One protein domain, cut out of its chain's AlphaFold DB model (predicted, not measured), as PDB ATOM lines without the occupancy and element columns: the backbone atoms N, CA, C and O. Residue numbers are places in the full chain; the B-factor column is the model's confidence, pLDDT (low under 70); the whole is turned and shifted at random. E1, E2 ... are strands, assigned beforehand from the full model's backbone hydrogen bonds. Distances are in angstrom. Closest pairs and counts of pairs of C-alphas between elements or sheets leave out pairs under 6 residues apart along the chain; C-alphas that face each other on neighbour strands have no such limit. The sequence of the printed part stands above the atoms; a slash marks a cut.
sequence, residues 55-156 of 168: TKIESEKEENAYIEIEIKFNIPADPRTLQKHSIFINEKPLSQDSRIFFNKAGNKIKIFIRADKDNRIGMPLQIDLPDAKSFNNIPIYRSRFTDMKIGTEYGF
ATOM      1  N   THR A  55      -3.498  -5.718  -0.522       91.00
ATOM      2  CA  THR A  55      -2.311  -4.854  -0.575       91.00
ATOM      3  C   THR A  55      -1.105  -5.528   0.057       91.00
ATOM      4  O   THR A  55       0.026  -5.326  -0.382       91.00
ATOM      5  N   LYS A  56      -1.341  -6.316   1.107       92.94
ATOM      6  CA  LYS A  56      -0.279  -6.911   1.904       92.94
ATOM      7  C   LYS A  56      -0.769  -8.137   2.652       92.94
ATOM      8  O   LYS A  56      -1.896  -8.142   3.150       92.94
ATOM      9  N   ILE A  57       0.105  -9.122   2.794       92.88
ATOM     10  CA  ILE A  57      -0.093 -10.240   3.707       92.88
ATOM     11  C   ILE A  57       1.173 -10.411   4.543       92.88
ATOM     12  O   ILE A  57       2.283 -10.427   4.014       92.88
ATOM     13  N   GLU A  58       0.998 -10.541   5.847       91.69
ATOM     14  CA  GLU A  58       2.060 -10.811   6.810       91.69
ATOM     15  C   GLU A  58       1.718 -12.109   7.539       91.69
ATOM     16  O   GLU A  58       0.546 -12.414   7.767       91.69
ATOM     17  N   SER A  59       2.732 -12.889   7.898       89.75
ATOM     18  CA  SER A  59       2.532 -14.083   8.714       89.75
ATOM     19  C   SER A  59       3.619 -14.205   9.763       89.75
ATOM     20  O   SER A  59       4.799 -14.029   9.464       89.75
ATOM     21  N   GLU A  60       3.224 -14.547  10.980       87.50
ATOM     22  CA  GLU A  60       4.128 -14.698  12.112       87.50
ATOM     23  C   GLU A  60       3.723 -15.913  12.947       87.50
ATOM     24  O   GLU A  60       2.552 -16.280  13.041       87.50
ATOM     25  N   LYS A  61       4.713 -16.583  13.537       84.06
ATOM     26  CA  LYS A  61       4.446 -17.638  14.510       84.06
ATOM     27  C   LYS A  61       4.255 -17.000  15.879       84.06
ATOM     28  O   LYS A  61       5.171 -16.366  16.386       84.06
ATOM     29  N   GLU A  62       3.120 -17.274  16.503       78.88
ATOM     30  CA  GLU A  62       2.855 -16.877  17.879       78.88
ATOM     31  C   GLU A  62       3.251 -17.966  18.890       78.88
ATOM     32  O   GLU A  62       3.548 -19.128  18.567       78.88
ATOM     33  N   GLU A  63       3.227 -17.582  20.165       72.25
ATOM     34  CA  GLU A  63       3.312 -18.507  21.288       72.25
ATOM     35  C   GLU A  63       2.170 -19.546  21.243       72.25
ATOM     36  O   GLU A  63       1.114 -19.345  20.645       72.25
ATOM     37  N   ASN A  64       2.372 -20.703  21.881       74.25
ATOM     38  CA  ASN A  64       1.377 -21.788  21.962       74.25
ATOM     39  C   ASN A  64       1.013 -22.478  20.635       74.25
ATOM     40  O   ASN A  64      -0.061 -23.069  20.520       74.25
ATOM     41  N   ALA A  65       1.931 -22.480  19.663       83.50
ATOM     42  CA  ALA A  65       1.776 -23.184  18.386       83.50
ATOM     43  C   ALA A  65       0.618 -22.659  17.522       83.50
ATOM     44  O   ALA A  65      -0.037 -23.440  16.831       83.50
ATOM     45  N   TYR A  66       0.396 -21.347  17.535       87.81
ATOM     46  CA  TYR A  66      -0.459 -20.668  16.566       87.81
ATOM     47  C   TYR A  66       0.380 -19.920  15.532       87.81
ATOM     48  O   TYR A  66       1.535 -19.562  15.768       87.81
ATOM     49  N   ILE A  67      -0.205 -19.724  14.361       90.25
ATOM     50  CA  ILE A  67       0.301 -18.848  13.314       90.25
ATOM     51  C   ILE A  67      -0.732 -17.747  13.147       90.25
ATOM     52  O   ILE A  67      -1.916 -18.030  12.932       90.25
ATOM     53  N   GLU A  68      -0.274 -16.509  13.261       93.38
ATOM     54  CA  GLU A  68      -1.040 -15.334  12.890       93.38
ATOM     55  C   GLU A  68      -0.785 -15.026  11.412       93.38
ATOM     56  O   GLU A  68       0.356 -14.986  10.953       93.38
ATOM     57  N   ILE A  69      -1.861 -14.809  10.665       93.94
ATOM     58  CA  ILE A  69      -1.835 -14.336   9.286       93.94
ATOM     59  C   ILE A  69      -2.635 -13.037   9.238       93.94
ATOM     60  O   ILE A  69      -3.840 -13.028   9.497       93.94
ATOM     61  N   GLU A  70      -1.980 -11.936   8.895       95.88
ATOM     62  CA  GLU A  70      -2.614 -10.637   8.702       95.88
ATOM     63  C   GLU A  70      -2.764 -10.360   7.203       95.88
ATOM     64  O   GLU A  70      -1.782 -10.354   6.470       95.88
ATOM     65  N   ILE A  71      -3.988 -10.093   6.741       95.88
ATOM     66  CA  ILE A  71      -4.288  -9.744   5.343       95.88
ATOM     67  C   ILE A  71      -4.863  -8.327   5.316       95.88
ATOM     68  O   ILE A  71      -5.853  -8.035   5.996       95.88
ATOM     69  N   LYS A  72      -4.248  -7.439   4.530       95.81
ATOM     70  CA  LYS A  72      -4.679  -6.052   4.308       95.81
ATOM     71  C   LYS A  72      -5.277  -5.905   2.918       95.81
ATOM     72  O   LYS A  72      -4.725  -6.395   1.938       95.81
ATOM     73  N   PHE A  73      -6.367  -5.159   2.839       94.56
ATOM     74  CA  PHE A  73      -7.065  -4.823   1.608       94.56
ATOM     75  C   PHE A  73      -6.982  -3.321   1.344       94.56
ATOM     76  O   PHE A  73      -6.827  -2.519   2.270       94.56
ATOM     77  N   ASN A  74      -7.113  -2.927   0.081       92.88
ATOM     78  CA  ASN A  74      -7.137  -1.513  -0.298       92.88
ATOM     79  C   ASN A  74      -8.441  -0.801   0.125       92.88
ATOM     80  O   ASN A  74      -8.414   0.382   0.453       92.88
ATOM     81  N   ILE A  75      -9.565  -1.524   0.169       92.12
ATOM     82  CA  ILE A  75     -10.883  -1.048   0.628       92.12
ATOM     83  C   ILE A  75     -11.523  -2.053   1.608       92.12
ATOM     84  O   ILE A  75     -11.060  -3.192   1.694       92.12
ATOM     85  N   PRO A  76     -12.569  -1.674   2.373       95.12
ATOM     86  CA  PRO A  76     -13.201  -2.575   3.338       95.12
ATOM     87  C   PRO A  76     -13.797  -3.839   2.696       95.12
ATOM     88  O   PRO A  76     -14.610  -3.753   1.771       95.12
ATOM     89  N   ALA A  77     -13.438  -5.006   3.231       95.19
ATOM     90  CA  ALA A  77     -13.922  -6.319   2.808       95.19
ATOM     91  C   ALA A  77     -15.237  -6.689   3.515       95.19
ATOM     92  O   ALA A  77     -15.376  -6.400   4.700       95.19
ATOM     93  N   ASP A  78     -16.183  -7.350   2.835       95.19
ATOM     94  CA  ASP A  78     -17.415  -7.863   3.451       95.19
ATOM     95  C   ASP A  78     -17.104  -9.110   4.308       95.19
ATOM     96  O   ASP A  78     -16.785 -10.171   3.754       95.19
ATOM     97  N   PRO A  79     -17.257  -9.056   5.649       94.62
ATOM     98  CA  PRO A  79     -16.973 -10.170   6.546       94.62
ATOM     99  C   PRO A  79     -17.836 -11.397   6.269       94.62
ATOM    100  O   PRO A  79     -17.473 -12.506   6.652       94.62
ATOM    101  N   ARG A  80     -18.987 -11.227   5.605       94.94
ATOM    102  CA  ARG A  80     -19.859 -12.345   5.226       94.94
ATOM    103  C   ARG A  80     -19.229 -13.242   4.168       94.94
ATOM    104  O   ARG A  80     -19.580 -14.413   4.104       94.94
ATOM    105  N   THR A  81     -18.299 -12.704   3.383       96.00
ATOM    106  CA  THR A  81     -17.565 -13.434   2.339       96.00
ATOM    107  C   THR A  81     -16.230 -14.003   2.819       96.00
ATOM    108  O   THR A  81     -15.608 -14.808   2.132       96.00
ATOM    109  N   LEU A  82     -15.803 -13.625   4.025       96.19
ATOM    110  CA  LEU A  82     -14.534 -13.999   4.649       96.19
ATOM    111  C   LEU A  82     -14.797 -14.781   5.944       96.19
ATOM    112  O   LEU A  82     -14.399 -14.385   7.042       96.19
ATOM    113  N   GLN A  83     -15.533 -15.883   5.810       94.69
ATOM    114  CA  GLN A  83     -15.862 -16.802   6.893       94.69
ATOM    115  C   GLN A  83     -14.946 -18.028   6.849       94.69
ATOM    116  O   GLN A  83     -14.248 -18.274   5.872       94.69
ATOM    117  N   LYS A  84     -14.956 -18.841   7.909       95.12
ATOM    118  CA  LYS A  84     -14.063 -20.009   8.024       95.12
ATOM    119  C   LYS A  84     -14.166 -20.990   6.851       95.12
ATOM    120  O   LYS A  84     -13.169 -21.581   6.464       95.12
ATOM    121  N   HIS A  85     -15.368 -21.161   6.301       94.94
ATOM    122  CA  HIS A  85     -15.624 -22.074   5.184       94.94
ATOM    123  C   HIS A  85     -15.238 -21.497   3.813       94.94
ATOM    124  O   HIS A  85     -15.113 -22.271   2.873       94.94
ATOM    125  N   SER A  86     -15.031 -20.180   3.705       95.06
ATOM    126  CA  SER A  86     -14.734 -19.487   2.444       95.06
ATOM    127  C   SER A  86     -13.276 -19.032   2.324       95.06
ATOM    128  O   SER A  86     -12.893 -18.459   1.308       95.06
ATOM    129  N   ILE A  87     -12.462 -19.277   3.354       96.38
ATOM    130  CA  ILE A  87     -11.021 -19.022   3.362       96.38
ATOM    131  C   ILE A  87     -10.309 -20.366   3.415       96.38
ATOM    132  O   ILE A  87     -10.580 -21.174   4.307       96.38
ATOM    133  N   PHE A  88      -9.368 -20.572   2.499       95.31
ATOM    134  CA  PHE A  88      -8.583 -21.794   2.433       95.31
ATOM    135  C   PHE A  88      -7.113 -21.486   2.682       95.31
ATOM    136  O   PHE A  88      -6.550 -20.567   2.090       95.31
ATOM    137  N   ILE A  89      -6.499 -22.282   3.551       92.06
ATOM    138  CA  ILE A  89      -5.063 -22.285   3.801       92.06
ATOM    139  C   ILE A  89      -4.540 -23.648   3.374       92.06
ATOM    140  O   ILE A  89      -5.033 -24.669   3.854       92.06
ATOM    141  N   ASN A  90      -3.566 -23.672   2.463       90.94
ATOM    142  CA  ASN A  90      -3.012 -24.909   1.907       90.94
ATOM    143  C   ASN A  90      -4.117 -25.868   1.422       90.94
ATOM    144  O   ASN A  90      -4.157 -27.038   1.797       90.94
ATOM    145  N   GLU A  91      -5.054 -25.327   0.632       90.94
ATOM    146  CA  GLU A  91      -6.199 -26.037   0.030       90.94
ATOM    147  C   GLU A  91      -7.248 -26.571   1.023       90.94
ATOM    148  O   GLU A  91      -8.241 -27.177   0.618       90.94
ATOM    149  N   LYS A  92      -7.082 -26.313   2.324       92.38
ATOM    150  CA  LYS A  92      -8.020 -26.734   3.369       92.38
ATOM    151  C   LYS A  92      -8.792 -25.528   3.900       92.38
ATOM    152  O   LYS A  92      -8.177 -24.495   4.166       92.38
ATOM    153  N   PRO A  93     -10.118 -25.632   4.099       94.50
ATOM    154  CA  PRO A  93     -10.865 -24.570   4.761       94.50
ATOM    155  C   PRO A  93     -10.349 -24.376   6.191       94.50
ATOM    156  O   PRO A  93      -9.808 -25.305   6.800       94.50
ATOM    157  N   LEU A  94     -10.547 -23.180   6.750       93.19
ATOM    158  CA  LEU A  94     -10.128 -22.903   8.122       93.19
ATOM    159  C   LEU A  94     -10.806 -23.858   9.111       93.19
ATOM    160  O   LEU A  94     -12.019 -24.085   9.086       93.19
ATOM    161  N   SER A  95     -10.003 -24.385  10.029       90.31
ATOM    162  CA  SER A  95     -10.454 -25.305  11.066       90.31
ATOM    163  C   SER A  95     -11.419 -24.636  12.056       90.31
ATOM    164  O   SER A  95     -11.479 -23.410  12.199       90.31
ATOM    165  N   GLN A  96     -12.181 -25.439  12.803       89.50
ATOM    166  CA  GLN A  96     -13.142 -24.905  13.776       89.50
ATOM    167  C   GLN A  96     -12.478 -24.106  14.906       89.50
ATOM    168  O   GLN A  96     -13.062 -23.128  15.373       89.50
ATOM    169  N   ASP A  97     -11.262 -24.470  15.310       89.81
ATOM    170  CA  ASP A  97     -10.458 -23.777  16.321       89.81
ATOM    171  C   ASP A  97      -9.781 -22.498  15.800       89.81
ATOM    172  O   ASP A  97      -9.346 -21.673  16.606       89.81
ATOM    173  N   SER A  98      -9.773 -22.274  14.481       92.56
ATOM    174  CA  SER A  98      -9.261 -21.036  13.890       92.56
ATOM    175  C   SER A  98     -10.086 -19.818  14.322       92.56
ATOM    176  O   SER A  98     -11.287 -19.914  14.601       92.56
ATOM    177  N   ARG A  99      -9.474 -18.634  14.353       94.19
ATOM    178  CA  ARG A  99     -10.158 -17.371  14.692       94.19
ATOM    179  C   ARG A  99      -9.919 -16.332  13.612       94.19
ATOM    180  O   ARG A  99      -8.827 -16.269  13.070       94.19
ATOM    181  N   ILE A 100     -10.933 -15.518  13.326       95.94
ATOM    182  CA  ILE A 100     -10.861 -14.431  12.347       95.94
ATOM    183  C   ILE A 100     -11.297 -13.149  13.050       95.94
ATOM    184  O   ILE A 100     -12.373 -13.109  13.650       95.94
ATOM    185  N   PHE A 101     -10.482 -12.105  12.964       95.88
ATOM    186  CA  PHE A 101     -10.773 -10.792  13.527       95.88
ATOM    187  C   PHE A 101     -10.648  -9.723  12.455       95.88
ATOM    188  O   PHE A 101      -9.652  -9.665  11.745       95.88
ATOM    189  N   PHE A 102     -11.640  -8.844  12.380       95.25
ATOM    190  CA  PHE A 102     -11.624  -7.686  11.494       95.25
ATOM    191  C   PHE A 102     -11.223  -6.457  12.299       95.25
ATOM    192  O   PHE A 102     -11.674  -6.273  13.433       95.25
ATOM    193  N   ASN A 103     -10.405  -5.585  11.714       94.81
ATOM    194  CA  ASN A 103     -10.214  -4.264  12.298       94.81
ATOM    195  C   ASN A 103     -11.490  -3.410  12.147       94.81
ATOM    196  O   ASN A 103     -12.377  -3.700  11.346       94.81
ATOM    197  N   LYS A 104     -11.563  -2.296  12.885       91.25
ATOM    198  CA  LYS A 104     -12.719  -1.381  12.847       91.25
ATOM    199  C   LYS A 104     -12.999  -0.809  11.448       91.25
ATOM    200  O   LYS A 104     -14.144  -0.501  11.138       91.25
ATOM    201  N   ALA A 105     -11.965  -0.640  10.624       90.69
ATOM    202  CA  ALA A 105     -12.103  -0.118   9.268       90.69
ATOM    203  C   ALA A 105     -12.531  -1.182   8.241       90.69
ATOM    204  O   ALA A 105     -12.846  -0.819   7.115       90.69
ATOM    205  N   GLY A 106     -12.544  -2.471   8.600       92.19
ATOM    206  CA  GLY A 106     -12.918  -3.577   7.715       92.19
ATOM    207  C   GLY A 106     -11.922  -3.882   6.593       92.19
ATOM    208  O   GLY A 106     -12.174  -4.769   5.788       92.19
ATOM    209  N   ASN A 107     -10.800  -3.169   6.511       94.44
ATOM    210  CA  ASN A 107      -9.782  -3.331   5.467       94.44
ATOM    211  C   ASN A 107      -8.599  -4.204   5.910       94.44
ATOM    212  O   ASN A 107      -7.600  -4.299   5.203       94.44
ATOM    213  N   LYS A 108      -8.676  -4.816   7.090       96.25
ATOM    214  CA  LYS A 108      -7.667  -5.742   7.596       96.25
ATOM    215  C   LYS A 108      -8.345  -6.883   8.338       96.25
ATOM    216  O   LYS A 108      -9.205  -6.629   9.189       96.25
ATOM    217  N   ILE A 109      -7.892  -8.103   8.069       97.00
ATOM    218  CA  ILE A 109      -8.236  -9.288   8.853       97.00
ATOM    219  C   ILE A 109      -6.992  -9.905   9.483       97.00
ATOM    220  O   ILE A 109      -5.926  -9.914   8.875       97.00
ATOM    221  N   LYS A 110      -7.152 -10.428  10.697       96.44
ATOM    222  CA  LYS A 110      -6.188 -11.293  11.378       96.44
ATOM    223  C   LYS A 110      -6.793 -12.681  11.500       96.44
ATOM    224  O   LYS A 110      -7.914 -12.816  11.998       96.44
ATOM    225  N   ILE A 111      -6.070 -13.689  11.043       95.81
ATOM    226  CA  ILE A 111      -6.472 -15.088  11.081       95.81
ATOM    227  C   ILE A 111      -5.480 -15.829  11.968       95.81
ATOM    228  O   ILE A 111      -4.282 -15.791  11.720       95.81
ATOM    229  N   PHE A 112      -5.989 -16.518  12.982       93.94
ATOM    230  CA  PHE A 112      -5.190 -17.376  13.847       93.94
ATOM    231  C   PHE A 112      -5.500 -18.823  13.509       93.94
ATOM    232  O   PHE A 112      -6.652 -19.245  13.643       93.94
ATOM    233  N   ILE A 113      -4.479 -19.566  13.091       92.12
ATOM    234  CA  ILE A 113      -4.562 -20.999  12.800       92.12
ATOM    235  C   ILE A 113      -3.582 -21.763  13.680       92.12
ATOM    236  O   ILE A 113      -2.561 -21.226  14.106       92.12
ATOM    237  N   ARG A 114      -3.872 -23.032  13.955       88.81
ATOM    238  CA  ARG A 114      -2.948 -23.891  14.690       88.81
ATOM    239  C   ARG A 114      -1.820 -24.349  13.765       88.81
ATOM    240  O   ARG A 114      -2.075 -24.805  12.655       88.81
ATOM    241  N   ALA A 115      -0.582 -24.267  14.236       84.50
ATOM    242  CA  ALA A 115       0.558 -24.852  13.549       84.50
ATOM    243  C   ALA A 115       0.441 -26.382  13.573       84.50
ATOM    244  O   ALA A 115       0.283 -26.996  14.633       84.50
ATOM    245  N   ASP A 116       0.539 -27.004  12.405       80.62
ATOM    246  CA  ASP A 116       0.448 -28.451  12.235       80.62
ATOM    247  C   ASP A 116       1.635 -28.975  11.408       80.62
ATOM    248  O   ASP A 116       2.754 -28.467  11.523       80.62
ATOM    249  N   LYS A 117       1.471 -30.077  10.668       75.06
ATOM    250  CA  LYS A 117       2.528 -30.584   9.777       75.06
ATOM    251  C   LYS A 117       2.645 -29.772   8.488       75.06
ATOM    252  O   LYS A 117       3.750 -29.706   7.961       75.06
ATOM    253  N   ASP A 118       1.550 -29.161   8.050       75.25
ATOM    254  CA  ASP A 118       1.422 -28.477   6.765       75.25
ATOM    255  C   ASP A 118       1.648 -26.960   6.919       75.25
ATOM    256  O   ASP A 118       2.017 -26.278   5.971       75.25
ATOM    257  N   ASN A 119       1.487 -26.431   8.134       77.00
ATOM    258  CA  ASN A 119       1.617 -25.020   8.484       77.00
ATOM    259  C   ASN A 119       2.785 -24.828   9.464       77.00
ATOM    260  O   ASN A 119       2.589 -24.709  10.677       77.00
ATOM    261  N   ARG A 120       4.028 -24.844   8.963       73.25
ATOM    262  CA  ARG A 120       5.252 -24.633   9.764       73.25
ATOM    263  C   ARG A 120       6.111 -23.512   9.197       73.25
ATOM    264  O   ARG A 120       6.110 -23.272   7.997       73.25
ATOM    265  N   ILE A 121       6.900 -22.865  10.058       72.25
ATOM    266  CA  ILE A 121       7.879 -21.850   9.632       72.25
ATOM    267  C   ILE A 121       8.728 -22.387   8.475       72.25
ATOM    268  O   ILE A 121       9.216 -23.516   8.529       72.25
ATOM    269  N   GLY A 122       8.906 -21.558   7.446       70.19
ATOM    270  CA  GLY A 122       9.697 -21.887   6.263       70.19
ATOM    271  C   GLY A 122       8.984 -22.768   5.234       70.19
ATOM    272  O   GLY A 122       9.495 -22.894   4.121       70.19
ATOM    273  N   MET A 123       7.814 -23.332   5.556       76.75
ATOM    274  CA  MET A 123       6.981 -24.002   4.560       76.75
ATOM    275  C   MET A 123       6.239 -22.981   3.689       76.75
ATOM    276  O   MET A 123       5.925 -21.881   4.167       76.75
ATOM    277  N   PRO A 124       5.965 -23.334   2.419       82.94
ATOM    278  CA  PRO A 124       5.063 -22.566   1.580       82.94
ATOM    279  C   PRO A 124       3.700 -22.425   2.255       82.94
ATOM    280  O   PRO A 124       3.177 -23.380   2.830       82.94
ATOM    281  N   LEU A 125       3.145 -21.224   2.182       86.94
ATOM    282  CA  LEU A 125       1.812 -20.906   2.661       86.94
ATOM    283  C   LEU A 125       0.983 -20.481   1.458       86.94
ATOM    284  O   LEU A 125       1.260 -19.459   0.832       86.94
ATOM    285  N   GLN A 126      -0.034 -21.270   1.140       91.62
ATOM    286  CA  GLN A 126      -1.019 -20.914   0.138       91.62
ATOM    287  C   GLN A 126      -2.274 -20.383   0.817       91.62
ATOM    288  O   GLN A 126      -2.795 -21.008   1.739       91.62
ATOM    289  N   ILE A 127      -2.778 -19.252   0.333       93.75
ATOM    290  CA  ILE A 127      -4.013 -18.633   0.810       93.75
ATOM    291  C   ILE A 127      -4.944 -18.442  -0.380       93.75
ATOM    292  O   ILE A 127      -4.580 -17.754  -1.335       93.75
ATOM    293  N   ASP A 128      -6.145 -19.011  -0.300       95.88
ATOM    294  CA  ASP A 128      -7.203 -18.804  -1.287       95.88
ATOM    295  C   ASP A 128      -8.417 -18.113  -0.638       95.88
ATOM    296  O   ASP A 128      -8.926 -18.531   0.407       95.88
ATOM    297  N   LEU A 129      -8.886 -17.045  -1.286       96.88
ATOM    298  CA  LEU A 129     -10.030 -16.209  -0.909       96.88
ATOM    299  C   LEU A 129     -11.075 -16.181  -2.048       96.88
ATOM    300  O   LEU A 129     -11.353 -15.109  -2.590       96.88
ATOM    301  N   PRO A 130     -11.609 -17.341  -2.484       96.12
ATOM    302  CA  PRO A 130     -12.373 -17.470  -3.731       96.12
ATOM    303  C   PRO A 130     -13.616 -16.577  -3.791       96.12
ATOM    304  O   PRO A 130     -13.887 -15.974  -4.826       96.12
ATOM    305  N   ASP A 131     -14.334 -16.452  -2.675       96.00
ATOM    306  CA  ASP A 131     -15.609 -15.734  -2.622       96.00
ATOM    307  C   ASP A 131     -15.481 -14.306  -2.082       96.00
ATOM    308  O   ASP A 131     -16.496 -13.638  -1.881       96.00
ATOM    309  N   ALA A 132     -14.260 -13.831  -1.811       96.81
ATOM    310  CA  ALA A 132     -14.044 -12.565  -1.125       96.81
ATOM    311  C   ALA A 132     -14.554 -11.373  -1.940       96.81
ATOM    312  O   ALA A 132     -14.232 -11.200  -3.119       96.81
ATOM    313  N   LYS A 133     -15.316 -10.504  -1.273       96.00
ATOM    314  CA  LYS A 133     -15.839  -9.263  -1.853       96.00
ATOM    315  C   LYS A 133     -15.627  -8.082  -0.925       96.00
ATOM    316  O   LYS A 133     -15.519  -8.241   0.290       96.00
ATOM    317  N   SER A 134     -15.627  -6.882  -1.492       93.88
ATOM    318  CA  SER A 134     -15.724  -5.641  -0.728       93.88
ATOM    319  C   SER A 134     -17.134  -5.440  -0.160       93.88
ATOM    320  O   SER A 134     -18.099  -6.063  -0.608       93.88
ATOM    321  N   PHE A 135     -17.290  -4.496   0.773       89.31
ATOM    322  CA  PHE A 135     -18.612  -4.064   1.262       89.31
ATOM    323  C   PHE A 135     -19.559  -3.559   0.170       89.31
ATOM    324  O   PHE A 135     -20.777  -3.556   0.360       89.31
ATOM    325  N   ASN A 136     -18.999  -3.133  -0.960       89.06
ATOM    326  CA  ASN A 136     -19.742  -2.679  -2.126       89.06
ATOM    327  C   ASN A 136     -19.986  -3.815  -3.134       89.06
ATOM    328  O   ASN A 136     -20.330  -3.544  -4.278       89.06
ATOM    329  N   ASN A 137     -19.820  -5.079  -2.720       91.31
ATOM    330  CA  ASN A 137     -20.025  -6.275  -3.542       91.31
ATOM    331  C   ASN A 137     -19.071  -6.375  -4.754       91.31
ATOM    332  O   ASN A 137     -19.391  -7.033  -5.741       91.31
ATOM    333  N   ILE A 138     -17.891  -5.754  -4.667       92.56
ATOM    334  CA  ILE A 138     -16.845  -5.838  -5.699       92.56
ATOM    335  C   ILE A 138     -16.005  -7.096  -5.423       92.56
ATOM    336  O   ILE A 138     -15.493  -7.213  -4.306       92.56
ATOM    337  N   PRO A 139     -15.872  -8.044  -6.369       94.94
ATOM    338  CA  PRO A 139     -15.087  -9.262  -6.170       94.94
ATOM    339  C   PRO A 139     -13.590  -8.969  -6.080       94.94
ATOM    340  O   PRO A 139     -13.102  -7.976  -6.621       94.94
ATOM    341  N   ILE A 140     -12.857  -9.839  -5.386       95.06
ATOM    342  CA  ILE A 140     -11.409  -9.705  -5.259       95.06
ATOM    343  C   ILE A 140     -10.718  -9.922  -6.611       95.06
ATOM    344  O   ILE A 140     -11.015 -10.875  -7.326       95.06
ATOM    345  N   TYR A 141      -9.780  -9.042  -6.953       92.75
ATOM    346  CA  TYR A 141      -9.053  -9.080  -8.224       92.75
ATOM    347  C   TYR A 141      -8.185 -10.339  -8.368       92.75
ATOM    348  O   TYR A 141      -8.185 -10.993  -9.407       92.75
ATOM    349  N   ARG A 142      -7.465 -10.707  -7.301       91.12
ATOM    350  CA  ARG A 142      -6.679 -11.943  -7.203       91.12
ATOM    351  C   ARG A 142      -7.040 -12.644  -5.904       91.12
ATOM    352  O   ARG A 142      -6.878 -12.068  -4.833       91.12
ATOM    353  N   SER A 143      -7.522 -13.878  -6.011       93.75
ATOM    354  CA  SER A 143      -7.994 -14.668  -4.870       93.75
ATOM    355  C   SER A 143      -6.970 -15.676  -4.346       93.75
ATOM    356  O   SER A 143      -7.093 -16.075  -3.196       93.75
ATOM    357  N   ARG A 144      -5.972 -16.074  -5.149       94.06
ATOM    358  CA  ARG A 144      -4.969 -17.099  -4.806       94.06
ATOM    359  C   ARG A 144      -3.566 -16.510  -4.634       94.06
ATOM    360  O   ARG A 144      -3.044 -15.847  -5.542       94.06
ATOM    361  N   PHE A 145      -2.939 -16.827  -3.503       91.69
ATOM    362  CA  PHE A 145      -1.596 -16.397  -3.108       91.69
ATOM    363  C   PHE A 145      -0.759 -17.627  -2.743       91.69
ATOM    364  O   PHE A 145      -1.050 -18.280  -1.750       91.69
ATOM    365  N   THR A 146       0.251 -17.964  -3.550       87.62
ATOM    366  CA  THR A 146       1.054 -19.203  -3.421       87.62
ATOM    367  C   THR A 146       2.506 -18.955  -3.032       87.62
ATOM    368  O   THR A 146       3.170 -19.842  -2.504       87.62
ATOM    369  N   ASP A 147       3.010 -17.750  -3.280       77.19
ATOM    370  CA  ASP A 147       4.445 -17.453  -3.220       77.19
ATOM    371  C   ASP A 147       4.878 -16.991  -1.819       77.19
ATOM    372  O   ASP A 147       5.822 -16.218  -1.660       77.19
ATOM    373  N   MET A 148       4.157 -17.432  -0.786       79.94
ATOM    374  CA  MET A 148       4.328 -16.965   0.586       79.94
ATOM    375  C   MET A 148       5.061 -17.988   1.443       79.94
ATOM    376  O   MET A 148       4.927 -19.196   1.252       79.94
ATOM    377  N   LYS A 149       5.794 -17.506   2.446       79.88
ATOM    378  CA  LYS A 149       6.378 -18.343   3.499       79.88
ATOM    379  C   LYS A 149       5.968 -17.818   4.865       79.88
ATOM    380  O   LYS A 149       5.916 -16.607   5.075       79.88
ATOM    381  N   ILE A 150       5.742 -18.723   5.811       77.25
ATOM    382  CA  ILE A 150       5.469 -18.332   7.199       77.25
ATOM    383  C   ILE A 150       6.678 -17.577   7.771       77.25
ATOM    384  O   ILE A 150       7.803 -18.081   7.691       77.25
ATOM    385  N   GLY A 151       6.435 -16.404   8.363       70.88
ATOM    386  CA  GLY A 151       7.477 -15.511   8.888       70.88
ATOM    387  C   GLY A 151       7.983 -14.484   7.873       70.88
ATOM    388  O   GLY A 151       9.020 -13.866   8.105       70.88
ATOM    389  N   THR A 152       7.304 -14.331   6.732       73.69
ATOM    390  CA  THR A 152       7.657 -13.350   5.696       73.69
ATOM    391  C   THR A 152       6.510 -12.393   5.400       73.69
ATOM    392  O   THR A 152       5.344 -12.655   5.710       73.69
ATOM    393  N   GLU A 153       6.874 -11.268   4.794       80.44
ATOM    394  CA  GLU A 153       5.967 -10.253   4.282       80.44
ATOM    395  C   GLU A 153       5.799 -10.418   2.769       80.44
ATOM    396  O   GLU A 153       6.777 -10.552   2.035       80.44
ATOM    397  N   TYR A 154       4.555 -10.350   2.305       76.31
ATOM    398  CA  TYR A 154       4.210 -10.270   0.893       76.31
ATOM    399  C   TYR A 154       3.536  -8.930   0.611       76.31
ATOM    400  O   TYR A 154       2.453  -8.644   1.132       76.31
ATOM    401  N   GLY A 155       4.179  -8.118  -0.223       73.38
ATOM    402  CA  GLY A 155       3.614  -6.887  -0.761       73.38
ATOM    403  C   GLY A 155       3.083  -7.119  -2.168       73.38
ATOM    404  O   GLY A 155       3.777  -7.689  -3.009       73.38
ATOM    405  N   PHE A 156       1.862  -6.662  -2.433       70.25
ATOM    406  CA  PHE A 156       1.335  -6.637  -3.791       70.25
ATOM    407  C   PHE A 156       1.738  -5.325  -4.471       70.25
ATOM    408  O   PHE A 156       1.431  -4.243  -3.968       70.25
TER     409      PHE A 156
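What this domain is: This is residues 55 to 156 of the 168 residues of an uncharacterized protein of Treponema maltophilum ATCC 51939 (UniProt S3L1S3). With little regular structure, a twisted five-stranded sheet forms one wall, and hairpin E5-E6 with unnamed stretches makes a loose second layer over one face. The 102 printed residues include seven named strands, E1 to E7, and no named helix; the class is all strand, with 40 residues in named elements. The sheet, order E3 - E4 - E2 - E1 - E7, is antiparallel. The whole is compact, radius of gyration of the C-alphas 12.7 A, spanning 37 by 27 by 24 A.

How they stand to each other: E2, residues 66 to 73, forms a hairpin with E1, residues 55 to 61; N 58 and O 70 are 2.9 A apart. E4, residues 108 to 114, is E2's other neighbour, with N 69 and O 111 at 2.8 A. Edge strands are E3, residues 99 to 102, and E7, residues 153 to 155. E5, residues 124 to 128, and E6, residues 144 to 149, form a hairpin; N 127 and O 145 are 2.9 A apart.

Where its parts are: E2 measures 22.8 A. E1 begins at C-alpha 55 (-2.311, -4.854, -0.575); E7 ends at C-alpha 155 (3.614, -6.887, -0.761).

The domain as a whole: The printed part has no cut. Links E2 to E3 and E5 to E6 are long. No printed residue is under 70 in pLDDT.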